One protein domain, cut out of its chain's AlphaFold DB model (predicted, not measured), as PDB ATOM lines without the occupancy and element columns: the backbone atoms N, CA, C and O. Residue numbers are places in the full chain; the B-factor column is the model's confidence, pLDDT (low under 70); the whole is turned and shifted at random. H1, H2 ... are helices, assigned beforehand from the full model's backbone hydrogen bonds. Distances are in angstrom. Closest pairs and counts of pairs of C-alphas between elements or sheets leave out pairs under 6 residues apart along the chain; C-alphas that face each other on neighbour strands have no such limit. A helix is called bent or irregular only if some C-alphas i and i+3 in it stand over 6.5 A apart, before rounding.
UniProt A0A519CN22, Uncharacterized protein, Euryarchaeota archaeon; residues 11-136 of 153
ATOM      1  N   SER A  11      77.645 -75.188  20.981       87.44
ATOM      2  CA  SER A  11      77.136 -76.509  21.347       87.44
ATOM      3  C   SER A  11      76.252 -77.073  20.224       87.44
ATOM      4  O   SER A  11      75.772 -76.340  19.356       87.44
ATOM      5  N   GLU A  12      76.019 -78.385  20.231       83.56
ATOM      6  CA  GLU A  12      75.156 -79.034  19.236       83.56
ATOM      7  C   GLU A  12      73.730 -78.454  19.247       83.56
ATOM      8  O   GLU A  12      73.169 -78.171  18.187       83.56
ATOM      9  N   ASP A  13      73.184 -78.179  20.434       86.06
ATOM     10  CA  ASP A  13      71.859 -77.573  20.601       86.06
ATOM     11  C   ASP A  13      71.804 -76.147  20.037       86.06
ATOM     12  O   ASP A  13      70.874 -75.782  19.314       86.06
ATOM     13  N   GLU A  14      72.829 -75.336  20.317       87.88
ATOM     14  CA  GLU A  14      72.931 -73.976  19.784       87.88
ATOM     15  C   GLU A  14      73.043 -73.986  18.255       87.88
ATOM     16  O   GLU A  14      72.448 -73.145  17.573       87.88
ATOM     17  N   PHE A  15      73.792 -74.942  17.701       85.81
ATOM     18  CA  PHE A  15      73.937 -75.116  16.260       85.81
ATOM     19  C   PHE A  15      72.604 -75.490  15.602       85.81
ATOM     20  O   PHE A  15      72.225 -74.887  14.594       85.81
ATOM     21  N   TYR A  16      71.856 -76.433  16.180       86.25
ATOM     22  CA  TYR A  16      70.530 -76.806  15.683       86.25
ATOM     23  C   TYR A  16      69.555 -75.629  15.690       86.25
ATOM     24  O   TYR A  16      68.860 -75.399  14.695       86.25
ATOM     25  N   GLU A  17      69.536 -74.853  16.772       88.44
ATOM     26  CA  GLU A  17      68.656 -73.692  16.898       88.44
ATOM     27  C   GLU A  17      69.024 -72.593  15.889       88.44
ATOM     28  O   GLU A  17      68.154 -72.007  15.240       88.44
ATOM     29  N   TYR A  18      70.319 -72.360  15.657       88.19
ATOM     30  CA  TYR A  18      70.787 -71.453  14.607       88.19
ATOM     31  C   TYR A  18      70.290 -71.866  13.216       88.19
ATOM     32  O   TYR A  18      69.757 -71.035  12.475       88.19
ATOM     33  N   ARG A  19      70.401 -73.152  12.859       87.94
ATOM     34  CA  ARG A  19      69.936 -73.641  11.550       87.94
ATOM     35  C   ARG A  19      68.426 -73.559  11.404       87.94
ATOM     36  O   ARG A  19      67.939 -73.170  10.343       87.94
ATOM     37  N   ARG A  20      67.684 -73.873  12.467       89.19
ATOM     38  CA  ARG A  20      66.227 -73.700  12.516       89.19
ATOM     39  C   ARG A  20      65.834 -72.247  12.244       89.19
ATOM     40  O   ARG A  20      64.917 -72.001  11.459       89.19
ATOM     41  N   ASN A  21      66.554 -71.295  12.834       89.75
ATOM     42  CA  ASN A  21      66.307 -69.870  12.623       89.75
ATOM     43  C   ASN A  21      66.643 -69.425  11.195       89.75
ATOM     44  O   ASN A  21      65.809 -68.770  10.573       89.75
ATOM     45  N   ILE A  22      67.769 -69.870  10.614       89.19
ATOM     46  CA  ILE A  22      68.067 -69.626   9.188       89.19
ATOM     47  C   ILE A  22      66.909 -70.099   8.314       89.19
ATOM     48  O   ILE A  22      66.429 -69.349   7.467       89.19
ATOM     49  N   ILE A  23      66.454 -71.335   8.531       91.00
ATOM     50  CA  ILE A  23      65.378 -71.937   7.744       91.00
ATOM     51  C   ILE A  23      64.108 -71.098   7.814       91.00
ATOM     52  O   ILE A  23      63.476 -70.843   6.793       91.00
ATOM     53  N   LYS A  24      63.744 -70.663   9.020       89.50
ATOM     54  CA  LYS A  24      62.522 -69.906   9.273       89.50
ATOM     55  C   LYS A  24      62.556 -68.497   8.683       89.50
ATOM     56  O   LYS A  24      61.519 -68.023   8.230       89.50
ATOM     57  N   GLU A  25      63.703 -67.831   8.735       89.19
ATOM     58  CA  GLU A  25      63.832 -66.418   8.361       89.19
ATOM     59  C   GLU A  25      64.232 -66.212   6.898       89.19
ATOM     60  O   GLU A  25      63.959 -65.154   6.336       89.19
ATOM     61  N   THR A  26      64.880 -67.205   6.283       88.31
ATOM     62  CA  THR A  26      65.546 -67.026   4.984       88.31
ATOM     63  C   THR A  26      64.810 -67.691   3.831       88.31
ATOM     64  O   THR A  26      64.786 -67.126   2.741       88.31
ATOM     65  N   PHE A  27      64.245 -68.886   4.035       92.06
ATOM     66  CA  PHE A  27      63.724 -69.695   2.933       92.06
ATOM     67  C   PHE A  27      62.202 -69.667   2.853       92.06
ATOM     68  O   PHE A  27      61.488 -69.834   3.845       92.06
ATOM     69  N   THR A  28      61.716 -69.509   1.631       91.81
ATOM     70  CA  THR A  28      60.314 -69.644   1.248       91.81
ATOM     71  C   THR A  28      60.024 -71.054   0.734       91.81
ATOM     72  O   THR A  28      60.932 -71.836   0.453       91.81
ATOM     73  N   GLU A  29      58.745 -71.394   0.578       91.12
ATOM     74  CA  GLU A  29      58.339 -72.656  -0.052       91.12
ATOM     75  C   GLU A  29      58.934 -72.811  -1.462       91.12
ATOM     76  O   GLU A  29      59.429 -73.882  -1.815       91.12
ATOM     77  N   GLU A  30      58.961 -71.729  -2.245       92.19
ATOM     78  CA  GLU A  30      59.534 -71.729  -3.594       92.19
ATOM     79  C   GLU A  30      61.027 -72.079  -3.581       92.19
ATOM     80  O   GLU A  30      61.486 -72.835  -4.440       92.19
ATOM     81  N   ASP A  31      61.772 -71.625  -2.570       92.75
ATOM     82  CA  ASP A  31      63.188 -71.967  -2.413       92.75
ATOM     83  C   ASP A  31      63.369 -73.472  -2.174       92.75
ATOM     84  O   ASP A  31      64.190 -74.115  -2.837       92.75
ATOM     85  N   PHE A  32      62.549 -74.068  -1.301       93.75
ATOM     86  CA  PHE A  32      62.567 -75.515  -1.068       93.75
ATOM     87  C   PHE A  32      62.172 -76.314  -2.311       93.75
ATOM     88  O   PHE A  32      62.718 -77.395  -2.536       93.75
ATOM     89  N   LEU A  33      61.259 -75.800  -3.134       93.12
ATOM     90  CA  LEU A  33      60.850 -76.441  -4.385       93.12
ATOM     91  C   LEU A  33      61.866 -76.247  -5.522       93.12
ATOM     92  O   LEU A  33      61.928 -77.071  -6.440       93.12
ATOM     93  N   SER A  34      62.679 -75.192  -5.470       93.62
ATOM     94  CA  SER A  34      63.740 -74.946  -6.449       93.62
ATOM     95  C   SER A  34      64.903 -75.935  -6.305       93.62
ATOM     96  O   SER A  34      65.470 -76.386  -7.304       93.62
ATOM     97  N   CYS A  35      65.220 -76.344  -5.071       93.94
ATOM     98  CA  CYS A  35      66.259 -77.330  -4.799       93.94
ATOM     99  C   CYS A  35      65.714 -78.759  -4.949       93.94
ATOM    100  O   CYS A  35      64.732 -79.156  -4.323       93.94
ATOM    101  N   SER A  36      66.370 -79.562  -5.794       93.94
ATOM    102  CA  SER A  36      65.897 -80.900  -6.171       93.94
ATOM    103  C   SER A  36      65.707 -81.824  -4.967       93.94
ATOM    104  O   SER A  36      64.694 -82.511  -4.885       93.94
ATOM    105  N   THR A  37      66.645 -81.815  -4.020       94.69
ATOM    106  CA  THR A  37      66.612 -82.698  -2.848       94.69
ATOM    107  C   THR A  37      65.475 -82.347  -1.895       94.69
ATOM    108  O   THR A  37      64.744 -83.233  -1.457       94.69
ATOM    109  N   THR A  38      65.307 -81.065  -1.569       94.56
ATOM    110  CA  THR A  38      64.236 -80.599  -0.675       94.56
ATOM    111  C   THR A  38      62.869 -80.731  -1.338       94.56
ATOM    112  O   THR A  38      61.925 -81.169  -0.687       94.56
ATOM    113  N   ARG A  39      62.775 -80.489  -2.652       95.75
ATOM    114  CA  ARG A  39      61.559 -80.733  -3.433       95.75
ATOM    115  C   ARG A  39      61.122 -82.192  -3.368       95.75
ATOM    116  O   ARG A  39      59.958 -82.454  -3.089       95.75
ATOM    117  N   THR A  40      62.032 -83.137  -3.611       95.44
ATOM    118  CA  THR A  40      61.704 -84.570  -3.551       95.44
ATOM    119  C   THR A  40      61.218 -84.966  -2.158       95.44
ATOM    120  O   THR A  40      60.273 -85.738  -2.040       95.44
ATOM    121  N   ARG A  41      61.813 -84.404  -1.097       94.81
ATOM    122  CA  ARG A  41      61.359 -84.631   0.284       94.81
ATOM    123  C   ARG A  41      59.922 -84.155   0.490       94.81
ATOM    124  O   ARG A  41      59.095 -84.949   0.914       94.81
ATOM    125  N   LEU A  42      59.610 -82.915   0.107       95.25
ATOM    126  CA  LEU A  42      58.250 -82.372   0.213       95.25
ATOM    127  C   LEU A  42      57.231 -83.184  -0.597       95.25
ATOM    128  O   LEU A  42      56.128 -83.444  -0.126       95.25
ATOM    129  N   GLN A  43      57.603 -83.617  -1.804       95.00
ATOM    130  CA  GLN A  43      56.747 -84.453  -2.646       95.00
ATOM    131  C   GLN A  43      56.470 -85.817  -2.018       95.00
ATOM    132  O   GLN A  43      55.326 -86.264  -2.037       95.00
ATOM    133  N   ASN A  44      57.486 -86.456  -1.443       95.00
ATOM    134  CA  ASN A  44      57.331 -87.753  -0.795       95.00
ATOM    135  C   ASN A  44      56.466 -87.662   0.464       95.00
ATOM    136  O   ASN A  44      55.581 -88.494   0.632       95.00
ATOM    137  N   GLU A  45      56.677 -86.645   1.305       94.56
ATOM    138  CA  GLU A  45      55.838 -86.423   2.492       94.56
ATOM    139  C   GLU A  45      54.379 -86.179   2.104       94.56
ATOM    140  O   GLU A  45      53.468 -86.786   2.662       94.56
ATOM    141  N   PHE A  46      54.143 -85.361   1.074       95.06
ATOM    142  CA  PHE A  46      52.797 -85.126   0.565       95.06
ATOM    143  C   PHE A  46      52.135 -86.407   0.031       95.06
ATOM    144  O   PHE A  46      50.965 -86.657   0.317       95.06
ATOM    145  N   ILE A  47      52.866 -87.225  -0.737       95.00
ATOM    146  CA  ILE A  47      52.362 -88.511  -1.245       95.00
ATOM    147  C   ILE A  47      52.026 -89.439  -0.081       95.00
ATOM    148  O   ILE A  47      50.945 -90.019  -0.061       95.00
ATOM    149  N   TRP A  48      52.920 -89.550   0.898       95.06
ATOM    150  CA  TRP A  48      52.713 -90.407   2.058       95.06
ATOM    151  C   TRP A  48      51.478 -89.988   2.861       95.06
ATOM    152  O   TRP A  48      50.642 -90.823   3.202       95.06
ATOM    153  N   GLU A  49      51.316 -88.690   3.107       94.25
ATOM    154  CA  GLU A  49      50.157 -88.145   3.812       94.25
ATOM    155  C   GLU A  49      48.859 -88.368   3.019       94.25
ATOM    156  O   GLU A  49      47.823 -88.748   3.576       94.25
ATOM    157  N   TRP A  50      48.915 -88.209   1.694       95.06
ATOM    158  CA  TRP A  50      47.805 -88.519   0.798       95.06
ATOM    159  C   TRP A  50      47.408 -89.999   0.849       95.06
ATOM    160  O   TRP A  50      46.226 -90.309   1.011       95.06
ATOM    161  N   GLU A  51      48.367 -90.914   0.742       95.50
ATOM    162  CA  GLU A  51      48.128 -92.359   0.798       95.50
ATOM    163  C   GLU A  51      47.594 -92.793   2.163       95.50
ATOM    164  O   GLU A  51      46.689 -93.620   2.250       95.50
ATOM    165  N   LYS A  52      48.109 -92.199   3.240       96.19
ATOM    166  CA  LYS A  52      47.727 -92.549   4.606       96.19
ATOM    167  C   LYS A  52      46.352 -92.020   4.996       96.19
ATOM    168  O   LYS A  52      45.603 -92.719   5.676       96.19
ATOM    169  N   ASN A  53      46.019 -90.791   4.602       94.88
ATOM    170  CA  ASN A  53      44.842 -90.087   5.117       94.88
ATOM    171  C   ASN A  53      43.813 -89.727   4.041       94.88
ATOM    172  O   ASN A  53      42.616 -89.675   4.339       94.88
ATOM    173  N   GLY A  54      44.246 -89.453   2.811       94.19
ATOM    174  CA  GLY A  54      43.376 -89.086   1.692       94.19
ATOM    175  C   GLY A  54      42.709 -90.297   1.048       94.19
ATOM    176  O   GLY A  54      41.479 -90.358   0.973       94.19
ATOM    177  N   VAL A  55      43.512 -91.284   0.642       96.00
ATOM    178  CA  VAL A  55      43.045 -92.499  -0.044       96.00
ATOM    179  C   VAL A  55      41.966 -93.240   0.757       96.00
ATOM    180  O   VAL A  55      40.876 -93.427   0.209       96.00
ATOM    181  N   PRO A  56      42.141 -93.542   2.063       96.31
ATOM    182  CA  PRO A  56      41.132 -94.292   2.810       96.31
ATOM    183  C   PRO A  56      39.795 -93.558   2.923       96.31
ATOM    184  O   PRO A  56      38.739 -94.186   2.968       96.31
ATOM    185  N   LYS A  57      39.794 -92.218   2.960       95.88
ATOM    186  CA  LYS A  57      38.548 -91.435   3.013       95.88
ATOM    187  C   LYS A  57      37.748 -91.578   1.723       95.88
ATOM    188  O   LYS A  57      36.529 -91.737   1.781       95.88
ATOM    189  N   ILE A  58      38.428 -91.541   0.578       95.06
ATOM    190  CA  ILE A  58      37.796 -91.705  -0.734       95.06
ATOM    191  C   ILE A  58      37.285 -93.130  -0.895       95.06
ATOM    192  O   ILE A  58      36.133 -93.313  -1.279       95.06
ATOM    193  N   GLU A  59      38.097 -94.126  -0.551       94.06
ATOM    194  CA  GLU A  59      37.690 -95.532  -0.610       94.06
ATOM    195  C   GLU A  59      36.477 -95.802   0.282       94.06
ATOM    196  O   GLU A  59      35.516 -96.432  -0.154       94.06
ATOM    197  N   ASN A  60      36.463 -95.269   1.508       94.19
ATOM    198  CA  ASN A  60      35.328 -95.409   2.418       94.19
ATOM    199  C   ASN A  60      34.059 -94.750   1.867       94.19
ATOM    200  O   ASN A  60      32.984 -95.352   1.913       94.19
ATOM    201  N   TYR A  61      34.172 -93.537   1.319       92.75
ATOM    202  CA  TYR A  61      33.053 -92.850   0.675       92.75
ATOM    203  C   TYR A  61      32.516 -93.651  -0.519       92.75
ATOM    204  O   TYR A  61      31.314 -93.916  -0.610       92.75
ATOM    205  N   TYR A  62      33.415 -94.090  -1.397       92.31
ATOM    206  CA  TYR A  62      33.091 -94.844  -2.598       92.31
ATOM    207  C   TYR A  62      32.416 -96.181  -2.271       92.31
ATOM    208  O   TYR A  62      31.352 -96.502  -2.801       92.31
ATOM    209  N   ASN A  63      32.981 -96.941  -1.332       89.44
ATOM    210  CA  ASN A  63      32.418 -98.213  -0.887       89.44
ATOM    211  C   ASN A  63      31.059 -98.034  -0.195       89.44
ATOM    212  O   ASN A  63      30.173 -98.878  -0.354       89.44
ATOM    213  N   GLY A  64      30.869 -96.929   0.533       89.38
ATOM    214  CA  GLY A  64      29.580 -96.543   1.103       89.38
ATOM    215  C   GLY A  64      28.519 -96.312   0.025       89.38
ATOM    216  O   GLY A  64      27.444 -96.909   0.094       89.38
ATOM    217  N   MET A  65      28.847 -95.520  -0.998       87.94
ATOM    218  CA  MET A  65      27.990 -95.284  -2.167       87.94
ATOM    219  C   MET A  65      27.636 -96.594  -2.874       87.94
ATOM    220  O   MET A  65      26.459 -96.903  -3.046       87.94
ATOM    221  N   ARG A  66      28.644 -97.412  -3.201       86.25
ATOM    222  CA  ARG A  66      28.467 -98.702  -3.881       86.25
ATOM    223  C   ARG A  66      27.524 -99.629  -3.116       86.25
ATOM    224  O   ARG A  66      26.651-100.252  -3.715       86.25
ATOM    225  N   ARG A  67      27.672 -99.707  -1.788       84.88
ATOM    226  CA  ARG A  67      26.802-100.522  -0.926       84.88
ATOM    227  C   ARG A  67      25.350-100.042  -0.953       84.88
ATOM    228  O   ARG A  67      24.453-100.876  -0.933       84.88
ATOM    229  N   GLN A  68      25.116 -98.732  -1.004       83.44
ATOM    230  CA  GLN A  68      23.766 -98.160  -1.074       83.44
ATOM    231  C   GLN A  68      23.108 -98.383  -2.442       83.44
ATOM    232  O   GLN A  68      21.896 -98.546  -2.524       83.44
ATOM    233  N   THR A  69      23.899 -98.421  -3.517       80.75
ATOM    234  CA  THR A  69      23.406 -98.539  -4.897       80.75
ATOM    235  C   THR A  69      23.337 -99.972  -5.430       80.75
ATOM    236  O   THR A  69      22.866-100.176  -6.548       80.75
ATOM    237  N   HIS A  70      23.791-100.962  -4.653       68.50
ATOM    238  CA  HIS A  70      24.015-102.347  -5.091       68.50
ATOM    239  C   HIS A  70      22.767-103.048  -5.668       68.50
ATOM    240  O   HIS A  70      22.888-103.928  -6.515       68.50
ATOM    241  N   GLU A  71      21.563-102.652  -5.253       67.75
ATOM    242  CA  GLU A  71      20.303-103.273  -5.698       67.75
ATOM    243  C   GLU A  71      19.609-102.511  -6.840       67.75
ATOM    244  O   GLU A  71      18.538-102.902  -7.303       67.75
ATOM    245  N   THR A  72      20.204-101.416  -7.324       71.00
ATOM    246  CA  THR A  72      19.575-100.546  -8.324       71.00
ATOM    247  C   THR A  72      20.181-100.782  -9.710       71.00
ATOM    248  O   THR A  72      21.325-100.410  -9.976       71.00
ATOM    249  N   PHE A  73      19.391-101.354 -10.626       64.50
ATOM    250  CA  PHE A  73      19.792-101.766 -11.986       64.50
ATOM    251  C   PHE A  73      20.124-100.622 -12.973       64.50
ATOM    252  O   PHE A  73      20.232-100.850 -14.173       64.50
ATOM    253  N   ALA A  74      20.312 -99.391 -12.500       70.94
ATOM    254  CA  ALA A  74      20.570 -98.224 -13.344       70.94
ATOM    255  C   ALA A  74      21.494 -97.204 -12.661       70.94
ATOM    256  O   ALA A  74      21.264 -95.998 -12.732       70.94
ATOM    257  N   THR A  75      22.516 -97.677 -11.945       75.50
ATOM    258  CA  THR A  75      23.468 -96.786 -11.270       75.50
ATOM    259  C   THR A  75      24.783 -96.705 -12.041       75.50
ATOM    260  O   THR A  75      25.201 -97.700 -12.637       75.50
ATOM    261  N   PRO A  76      25.477 -95.552 -12.013       75.88
ATOM    262  CA  PRO A  76      26.798 -95.412 -12.633       75.88
ATOM    263  C   PRO A  76      27.824 -96.446 -12.140       75.88
ATOM    264  O   PRO A  76      28.800 -96.715 -12.829       75.88
ATOM    265  N   LEU A  77      27.586 -97.038 -10.964       79.94
ATOM    266  CA  LEU A  77      28.458 -98.013 -10.308       79.94
ATOM    267  C   LEU A  77      28.043 -99.473 -10.560       79.94
ATOM    268  O   LEU A  77      28.636-100.380  -9.988       79.94
ATOM    269  N   PHE A  78      27.036 -99.726 -11.404       79.00
ATOM    270  CA  PHE A  78      26.478-101.068 -11.628       79.00
ATOM    271  C   PHE A  78      27.522-102.103 -12.085       79.00
ATOM    272  O   PHE A  78      27.429-103.284 -11.741       79.00
ATOM    273  N   TYR A  79      28.522-101.666 -12.854       81.38
ATOM    274  CA  TYR A  79      29.582-102.535 -13.369       81.38
ATOM    275  C   TYR A  79      30.740-102.746 -12.387       81.38
ATOM    276  O   TYR A  79      31.508-103.689 -12.571       81.38
ATOM    277  N   ASP A  80      30.846-101.935 -11.333       83.00
ATOM    278  CA  ASP A  80      31.940-102.022 -10.370       83.00
ATOM    279  C   ASP A  80      31.574-102.908  -9.175       83.00
ATOM    280  O   ASP A  80      31.200-102.443  -8.095       83.00
ATOM    281  N   LYS A  81      31.638-104.223  -9.391       76.50
ATOM    282  CA  LYS A  81      31.247-105.211  -8.375       76.50
ATOM    283  C   LYS A  81      32.303-105.412  -7.293       76.50
ATOM    284  O   LYS A  81      31.951-105.739  -6.161       76.50
ATOM    285  N   ASP A  82      33.575-105.237  -7.629       82.38
ATOM    286  CA  ASP A  82      34.713-105.466  -6.740       82.38
ATOM    287  C   ASP A  82      35.259-104.175  -6.112       82.38
ATOM    288  O   ASP A  82      35.844-104.226  -5.030       82.38
ATOM    289  N   GLY A  83      34.939-102.997  -6.660       81.81
ATOM    290  CA  GLY A  83      35.387-101.699  -6.132       81.81
ATOM    291  C   GLY A  83      36.651-101.198  -6.793       81.81
ATOM    292  O   GLY A  83      37.304-100.298  -6.258       81.81
ATOM    293  N   SER A  84      37.018-101.802  -7.919       83.31
ATOM    294  CA  SER A  84      38.233-101.504  -8.662       83.31
ATOM    295  C   SER A  84      38.287-100.037  -9.104       83.31
ATOM    296  O   SER A  84      39.370 -99.444  -9.115       83.31
ATOM    297  N   PHE A  85      37.135 -99.398  -9.334       89.25
ATOM    298  CA  PHE A  85      37.079 -97.994  -9.761       89.25
ATOM    299  C   PHE A  85      37.378 -96.997  -8.630       89.25
ATOM    300  O   PHE A  85      37.631 -95.821  -8.900       89.25
ATOM    301  N   SER A  86      37.418 -97.431  -7.363       91.12
ATOM    302  CA  SER A  86      37.844 -96.555  -6.258       91.12
ATOM    303  C   SER A  86      39.264 -96.008  -6.474       91.12
ATOM    304  O   SER A  86      39.521 -94.836  -6.196       91.12
ATOM    305  N   SER A  87      40.154 -96.815  -7.062       89.88
ATOM    306  CA  SER A  87      41.527 -96.432  -7.414       89.88
ATOM    307  C   SER A  87      41.603 -95.400  -8.552       89.88
ATOM    308  O   SER A  87      42.484 -94.533  -8.586       89.88
ATOM    309  N   GLU A  88      40.649 -95.439  -9.482       90.56
ATOM    310  CA  GLU A  88      40.530 -94.442 -10.544       90.56
ATOM    311  C   GLU A  88      40.062 -93.110  -9.962       90.56
ATOM    312  O   GLU A  88      40.629 -92.059 -10.273       90.56
ATOM    313  N   LEU A  89      39.084 -93.151  -9.051       92.19
ATOM    314  CA  LEU A  89      38.602 -91.964  -8.356       92.19
ATOM    315  C   LEU A  89      39.708 -91.313  -7.520       92.19
ATOM    316  O   LEU A  89      39.900 -90.100  -7.618       92.19
ATOM    317  N   THR A  90      40.475 -92.085  -6.744       94.69
ATOM    318  CA  THR A  90      41.608 -91.540  -5.976       94.69
ATOM    319  C   THR A  90      42.644 -90.902  -6.898       94.69
ATOM    320  O   THR A  90      43.110 -89.798  -6.619       94.69
ATOM    321  N   SER A  91      42.935 -91.526  -8.043       92.69
ATOM    322  CA  SER A  91      43.849 -90.984  -9.055       92.69
ATOM    323  C   SER A  91      43.347 -89.674  -9.670       92.69
ATOM    324  O   SER A  91      44.136 -88.751  -9.889       92.69
ATOM    325  N   ILE A  92      42.045 -89.567  -9.954       94.31
ATOM    326  CA  ILE A  92      41.424 -88.335 -10.461       94.31
ATOM    327  C   ILE A  92      41.530 -87.230  -9.411       94.31
ATOM    328  O   ILE A  92      42.011 -86.139  -9.720       94.31
ATOM    329  N   VAL A  93      41.141 -87.509  -8.165       95.06
ATOM    330  CA  VAL A  93      41.195 -86.509  -7.092       95.06
ATOM    331  C   VAL A  93      42.632 -86.044  -6.867       95.06
ATOM    332  O   VAL A  93      42.874 -84.841  -6.826       95.06
ATOM    333  N   TYR A  94      43.597 -86.965  -6.819       94.50
ATOM    334  CA  TYR A  94      45.011 -86.631  -6.651       94.50
ATOM    335  C   TYR A  94      45.537 -85.694  -7.752       94.50
ATOM    336  O   TYR A  94      46.258 -84.737  -7.467       94.50
ATOM    337  N   LYS A  95      45.147 -85.918  -9.016       94.50
ATOM    338  CA  LYS A  95      45.544 -85.059 -10.149       94.50
ATOM    339  C   LYS A  95      45.021 -83.629 -10.026       94.50
ATOM    340  O   LYS A  95      45.699 -82.704 -10.473       94.50
ATOM    341  N   HIS A  96      43.839 -83.456  -9.442       94.75
ATOM    342  CA  HIS A  96      43.193 -82.155  -9.273       94.75
ATOM    343  C   HIS A  96      43.442 -81.520  -7.902       94.75
ATOM    344  O   HIS A  96      43.018 -80.387  -7.669       94.75
ATOM    345  N   LEU A  97      44.151 -82.207  -7.004       93.25
ATOM    346  CA  LEU A  97      44.476 -81.665  -5.699       93.25
ATOM    347  C   LEU A  97      45.550 -80.582  -5.831       93.25
ATOM    348  O   LEU A  97      46.617 -80.784  -6.425       93.25
ATOM    349  N   LYS A  98      45.284 -79.426  -5.225       92.06
ATOM    350  CA  LYS A  98      46.322 -78.431  -4.982       92.06
ATOM    351  C   LYS A  98      47.272 -79.008  -3.931       92.06
ATOM    352  O   LYS A  98      46.836 -79.332  -2.831       92.06
ATOM    353  N   LYS A  99      48.551 -79.161  -4.282       91.38
ATOM    354  CA  LYS A  99      49.570 -79.606  -3.326       91.38
ATOM    355  C   LYS A  99      49.903 -78.444  -2.406       91.38
ATOM    356  O   LYS A  99      50.340 -77.402  -2.885       91.38
ATOM    357  N   GLU A 100      49.666 -78.634  -1.120       90.94
ATOM    358  CA  GLU A 100      50.079 -77.715  -0.067       90.94
ATOM    359  C   GLU A 100      51.147 -78.450   0.731       90.94
ATOM    360  O   GLU A 100      50.853 -79.419   1.429       90.94
ATOM    361  N   TYR A 101      52.406 -78.076   0.507       93.44
ATOM    362  CA  TYR A 101      53.532 -78.784   1.096       93.44
ATOM    363  C   TYR A 101      53.783 -78.307   2.523       93.44
ATOM    364  O   TYR A 101      53.807 -77.107   2.799       93.44
ATOM    365  N   ASP A 102      54.034 -79.253   3.423       91.81
ATOM    366  CA  ASP A 102      54.397 -78.928   4.794       91.81
ATOM    367  C   ASP A 102      55.894 -78.614   4.904       91.81
ATOM    368  O   ASP A 102      56.749 -79.499   4.905       91.81
ATOM    369  N   ILE A 103      56.220 -77.327   5.002       92.31
ATOM    370  CA  ILE A 103      57.598 -76.865   5.192       92.31
ATOM    371  C   ILE A 103      58.077 -76.990   6.646       92.31
ATOM    372  O   ILE A 103      59.268 -76.780   6.905       92.31
ATOM    373  N   SER A 104      57.199 -77.305   7.612       91.50
ATOM    374  CA  SER A 104      57.606 -77.433   9.018       91.50
ATOM    375  C   SER A 104      58.583 -78.585   9.222       91.50
ATOM    376  O   SER A 104      59.456 -78.472  10.079       91.50
ATOM    377  N   ILE A 105      58.550 -79.606   8.356       92.94
ATOM    378  CA  ILE A 105      59.483 -80.742   8.370       92.94
ATOM    379  C   ILE A 105      60.954 -80.298   8.384       92.94
ATOM    380  O   ILE A 105      61.803 -80.932   9.012       92.94
ATOM    381  N   PHE A 106      61.270 -79.177   7.725       93.00
ATOM    382  CA  PHE A 106      62.623 -78.623   7.694       93.00
ATOM    383  C   PHE A 106      62.954 -77.824   8.955       93.00
ATOM    384  O   PHE A 106      64.118 -77.697   9.306       93.00
ATOM    385  N   ARG A 107      61.960 -77.283   9.661       87.94
ATOM    386  CA  ARG A 107      62.167 -76.600  10.950       87.94
ATOM    387  C   ARG A 107      62.387 -77.610  12.070       87.94
ATOM    388  O   ARG A 107      63.248 -77.400  12.925       87.94
ATOM    389  N   ASP A 108      61.630 -78.699  12.028       89.06
ATOM    390  CA  ASP A 108      61.713 -79.784  12.998       89.06
ATOM    391  C   ASP A 108      63.041 -80.528  12.844       89.06
ATOM    392  O   ASP A 108      63.751 -80.730  13.830       89.06
ATOM    393  N   CYS A 109      63.436 -80.803  11.597       90.69
ATOM    394  CA  CYS A 109      64.700 -81.441  11.246       90.69
ATOM    395  C   CYS A 109      65.512 -80.584  10.250       90.69
ATOM    396  O   CYS A 109      65.513 -80.874   9.048       90.69
ATOM    397  N   PRO A 110      66.282 -79.577  10.721       90.50
ATOM    398  CA  PRO A 110      67.064 -78.673   9.865       90.50
ATOM    399  C   PRO A 110      68.028 -79.348   8.891       90.50
ATOM    400  O   PRO A 110      68.272 -78.837   7.797       90.50
ATOM    401  N   ASN A 111      68.527 -80.535   9.235       90.06
ATOM    402  CA  ASN A 111      69.434 -81.298   8.374       90.06
ATOM    403  C   ASN A 111      68.776 -81.740   7.057       90.06
ATOM    404  O   ASN A 111      69.439 -81.990   6.047       90.06
ATOM    405  N   LEU A 112      67.442 -81.793   7.020       91.25
ATOM    406  CA  LEU A 112      66.703 -82.059   5.792       91.25
ATOM    407  C   LEU A 112      66.798 -80.898   4.782       91.25
ATOM    408  O   LEU A 112      66.487 -81.088   3.607       91.25
ATOM    409  N   ALA A 113      67.276 -79.722   5.184       93.56
ATOM    410  CA  ALA A 113      67.520 -78.591   4.295       93.56
ATOM    411  C   ALA A 113      69.010 -78.391   3.959       93.56
ATOM    412  O   ALA A 113      69.357 -77.400   3.319       93.56
ATOM    413  N   ASP A 114      69.894 -79.329   4.331       92.12
ATOM    414  CA  ASP A 114      71.350 -79.229   4.132       92.12
ATOM    415  C   ASP A 114      71.786 -78.728   2.753       92.12
ATOM    416  O   ASP A 114      72.610 -77.813   2.698       92.12
ATOM    417  N   PRO A 115      71.268 -79.278   1.637       91.12
ATOM    418  CA  PRO A 115      71.712 -78.849   0.317       91.12
ATOM    419  C   PRO A 115      71.381 -77.380   0.043       91.12
ATOM    420  O   PRO A 115      72.180 -76.679  -0.566       91.12
ATOM    421  N   LEU A 116      70.225 -76.911   0.520       91.69
ATOM    422  CA  LEU A 116      69.770 -75.535   0.335       91.69
ATOM    423  C   LEU A 116      70.546 -74.563   1.238       91.69
ATOM    424  O   LEU A 116      70.977 -73.504   0.788       91.69
ATOM    425  N   ILE A 117      70.796 -74.952   2.494       90.50
ATOM    426  CA  ILE A 117      71.592 -74.158   3.440       90.50
ATOM    427  C   ILE A 117      73.022 -73.973   2.927       90.50
ATOM    428  O   ILE A 117      73.523 -72.852   2.920       90.50
ATOM    429  N   LYS A 118      73.659 -75.039   2.428       89.50
ATOM    430  CA  LYS A 118      75.019 -74.961   1.872       89.50
ATOM    431  C   LYS A 118      75.097 -74.012   0.678       89.50
ATOM    432  O   LYS A 118      75.973 -73.155   0.638       89.50
ATOM    433  N   GLN A 119      74.143 -74.104  -0.252       88.94
ATOM    434  CA  GLN A 119      74.065 -73.179  -1.389       88.94
ATOM    435  C   GLN A 119      73.931 -71.722  -0.928       88.94
ATOM    436  O   GLN A 119      74.594 -70.831  -1.459       88.94
ATOM    437  N   TYR A 120      73.103 -71.469   0.087       89.00
ATOM    438  CA  TYR A 120      72.959 -70.139   0.665       89.00
ATOM    439  C   TYR A 120      74.268 -69.634   1.292       89.00
ATOM    440  O   TYR A 120      74.695 -68.513   1.003       89.00
ATOM    441  N   GLU A 121      74.934 -70.454   2.104       88.12
ATOM    442  CA  GLU A 121      76.207 -70.111   2.747       88.12
ATOM    443  C   GLU A 121      77.307 -69.809   1.719       88.12
ATOM    444  O   GLU A 121      78.003 -68.798   1.841       88.12
ATOM    445  N   GLU A 122      77.409 -70.611   0.655       89.50
ATOM    446  CA  GLU A 122      78.334 -70.386  -0.462       89.50
ATOM    447  C   GLU A 122      78.079 -69.036  -1.151       89.50
ATOM    448  O   GLU A 122      79.012 -68.262  -1.394       89.50
ATOM    449  N   ILE A 123      76.814 -68.695  -1.416       87.62
ATOM    450  CA  ILE A 123      76.439 -67.402  -2.004       87.62
ATOM    451  C   ILE A 123      76.844 -66.243  -1.082       87.62
ATOM    452  O   ILE A 123      77.379 -65.233  -1.554       87.62
ATOM    453  N   GLN A 124      76.603 -66.360   0.226       86.31
ATOM    454  CA  GLN A 124      76.976 -65.320   1.190       86.31
ATOM    455  C   GLN A 124      78.492 -65.152   1.287       86.31
ATOM    456  O   GLN A 124      78.991 -64.022   1.335       86.31
ATOM    457  N   GLN A 125      79.236 -66.255   1.264       88.94
ATOM    458  CA  GLN A 125      80.689 -66.228   1.301       88.94
ATOM    459  C   GLN A 125      81.270 -65.564   0.046       88.94
ATOM    460  O   GLN A 125      82.080 -64.638   0.155       88.94
ATOM    461  N   ASN A 126      80.763 -65.922  -1.137       88.75
ATOM    462  CA  ASN A 126      81.158 -65.306  -2.404       88.75
ATOM    463  C   ASN A 126      80.915 -63.787  -2.408       88.75
ATOM    464  O   ASN A 126      81.785 -63.010  -2.810       88.75
ATOM    465  N   LYS A 127      79.766 -63.328  -1.888       86.31
ATOM    466  CA  LYS A 127      79.472 -61.891  -1.734       86.31
ATOM    467  C   LYS A 127      80.479 -61.194  -0.814       86.31
ATOM    468  O   LYS A 127      80.969 -60.113  -1.148       86.31
ATOM    469  N   LYS A 128      80.808 -61.800   0.333       87.88
ATOM    470  CA  LYS A 128      81.802 -61.256   1.276       87.88
ATOM    471  C   LYS A 128      83.178 -61.133   0.621       87.88
ATOM    472  O   LYS A 128      83.850 -60.114   0.801       87.88
ATOM    473  N   ASP A 129      83.590 -62.127  -0.156       88.06
ATOM    474  CA  ASP A 129      84.916 -62.142  -0.772       88.06
ATOM    475  C   ASP A 129      85.036 -61.148  -1.937       88.06
ATOM    476  O   ASP A 129      86.036 -60.427  -2.013       88.06
ATOM    477  N   LEU A 130      83.982 -60.969  -2.737       87.06
ATOM    478  CA  LEU A 130      83.906 -59.896  -3.740       87.06
ATOM    479  C   LEU A 130      84.027 -58.499  -3.108       87.06
ATOM    480  O   LEU A 130      84.756 -57.640  -3.609       87.06
ATOM    481  N   LEU A 131      83.363 -58.261  -1.970       85.69
ATOM    482  CA  LEU A 131      83.462 -56.983  -1.253       85.69
ATOM    483  C   LEU A 131      84.879 -56.724  -0.724       85.69
ATOM    484  O   LEU A 131      85.367 -55.593  -0.805       85.69
ATOM    485  N   LYS A 132      85.565 -57.754  -0.210       85.50
ATOM    486  CA  LYS A 132      86.968 -57.639   0.222       85.50
ATOM    487  C   LYS A 132      87.890 -57.319  -0.953       85.50
ATOM    488  O   LYS A 132      88.751 -56.452  -0.813       85.50
ATOM    489  N   GLN A 133      87.706 -57.979  -2.098       82.75
ATOM    490  CA  GLN A 133      88.479 -57.695  -3.310       82.75
ATOM    491  C   GLN A 133      88.271 -56.248  -3.766       82.75
ATOM    492  O   GLN A 133      89.247 -55.527  -3.968       82.75
ATOM    493  N   ARG A 134      87.018 -55.777  -3.815       80.75
ATOM    494  CA  ARG A 134      86.702 -54.390  -4.181       80.75
ATOM    495  C   ARG A 134      87.368 -53.378  -3.244       80.75
ATOM    496  O   ARG A 134      87.949 -52.414  -3.731       80.75
ATOM    497  N   ARG A 135      87.348 -53.622  -1.925       76.31
ATOM    498  CA  ARG A 135      88.020 -52.767  -0.925       76.31
ATOM    499  C   ARG A 135      89.540 -52.737  -1.094       76.31
ATOM    500  O   ARG A 135      90.127 -51.667  -0.965       76.31
ATOM    501  N   LYS A 136      90.171 -53.878  -1.400       74.44
ATOM    502  CA  LYS A 136      91.617 -53.945  -1.688       74.44
ATOM    503  C   LYS A 136      91.981 -53.144  -2.940       74.44
ATOM    504  O   LYS A 136      92.945 -52.388  -2.902       74.44
TER     505      LYS A 136
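AT A GLANCE: This is residues 11 to 136 of the 153 residues of an uncharacterized protein of Euryarchaeota archaeon (UniProt A0A519CN22). What shape does the printed part have? It is a long rod, though only just one, made mainly of two long helices, H3 and H6, which meet near their first residues and run away from each other. H1, H2 and H5 gather round that meeting place; at the far end of H3 the link of residues 70 to 85 turns back and H4 packs on the arm H3b, while residues 121 to 136 of H6 stick out at the other end. What is it built of? The printed part has 126 residues with six named helices, H1 to H6 in order, and no named strand: the class is all helix. It is extended, with a radius of gyration of the C-alphas of 23.7 A and spans of 87 by 31 by 18 A.

IN THESE COORDINATES: Where does the first helix begin? H1, residues 12 to 26, starts with C-alpha 12 at (75.156, -79.034, 19.236) and is 21.0 A long. What follows it? H2 is residues 29 to 34. H3, residues 36 to 69, was assigned as one helix by its hydrogen bonds but is bent, with C-alphas 52 and 55 6.6 A apart; its arms are H3a, residues 36 to 52, 24.1 A, and H3b, residues 55 to 69, 21.1 A. Which helices come last? H4 is residues 86 to 96, 15.7 A, and H5 is residues 104 to 108. H6, residues 110 to 136, spans 36.7 A to C-alpha 136 at (91.617, -53.945, -1.688); it is irregular, with C-alphas 112 and 115 8.1 A apart, and has a kink of 50 degrees near residue 117.

HOW THE PARTS SIT: What does H1 touch? It touches H5, closest C-alphas Arg 20 and Arg 107, 5.2 A, and H6, Arg 20 and Pro 110, 5.7 A, about perpendicular at 77 degrees. How do H3a and H6 meet? They touch at Thr 38 and Ala 113, closest C-alphas 6.3 A apart, at a shallow tilt of 22 degrees, opposite ways. H2 touches H3a only at the corner, Leu 33 and Arg 39, 4.5 A between C-alphas. Where is H4? It touches H3b, closest C-alphas Glu 59 and Ser 86, 5.7 A, at a steep tilt of 51 degrees, opposite ways; H4 and H6 are apart. Are the helix backbones complete? Every O i to N i+4 pair is within hydrogen-bond range in H1, H2, H3a, H3b, H4 and H5, and 20 of 23 are in H6.

THE WHOLE: How far does it reach? The two C-alphas farthest apart, Phe 73 and Lys 136, are 86.9 A apart. Is it continuous? The printed part has no cut, and its one long link, H3 to H4, has 16 residues. Where is confidence low? Residues 70, 71 and 73 are under 70, and the mean pLDDT of the printed part is 89.0.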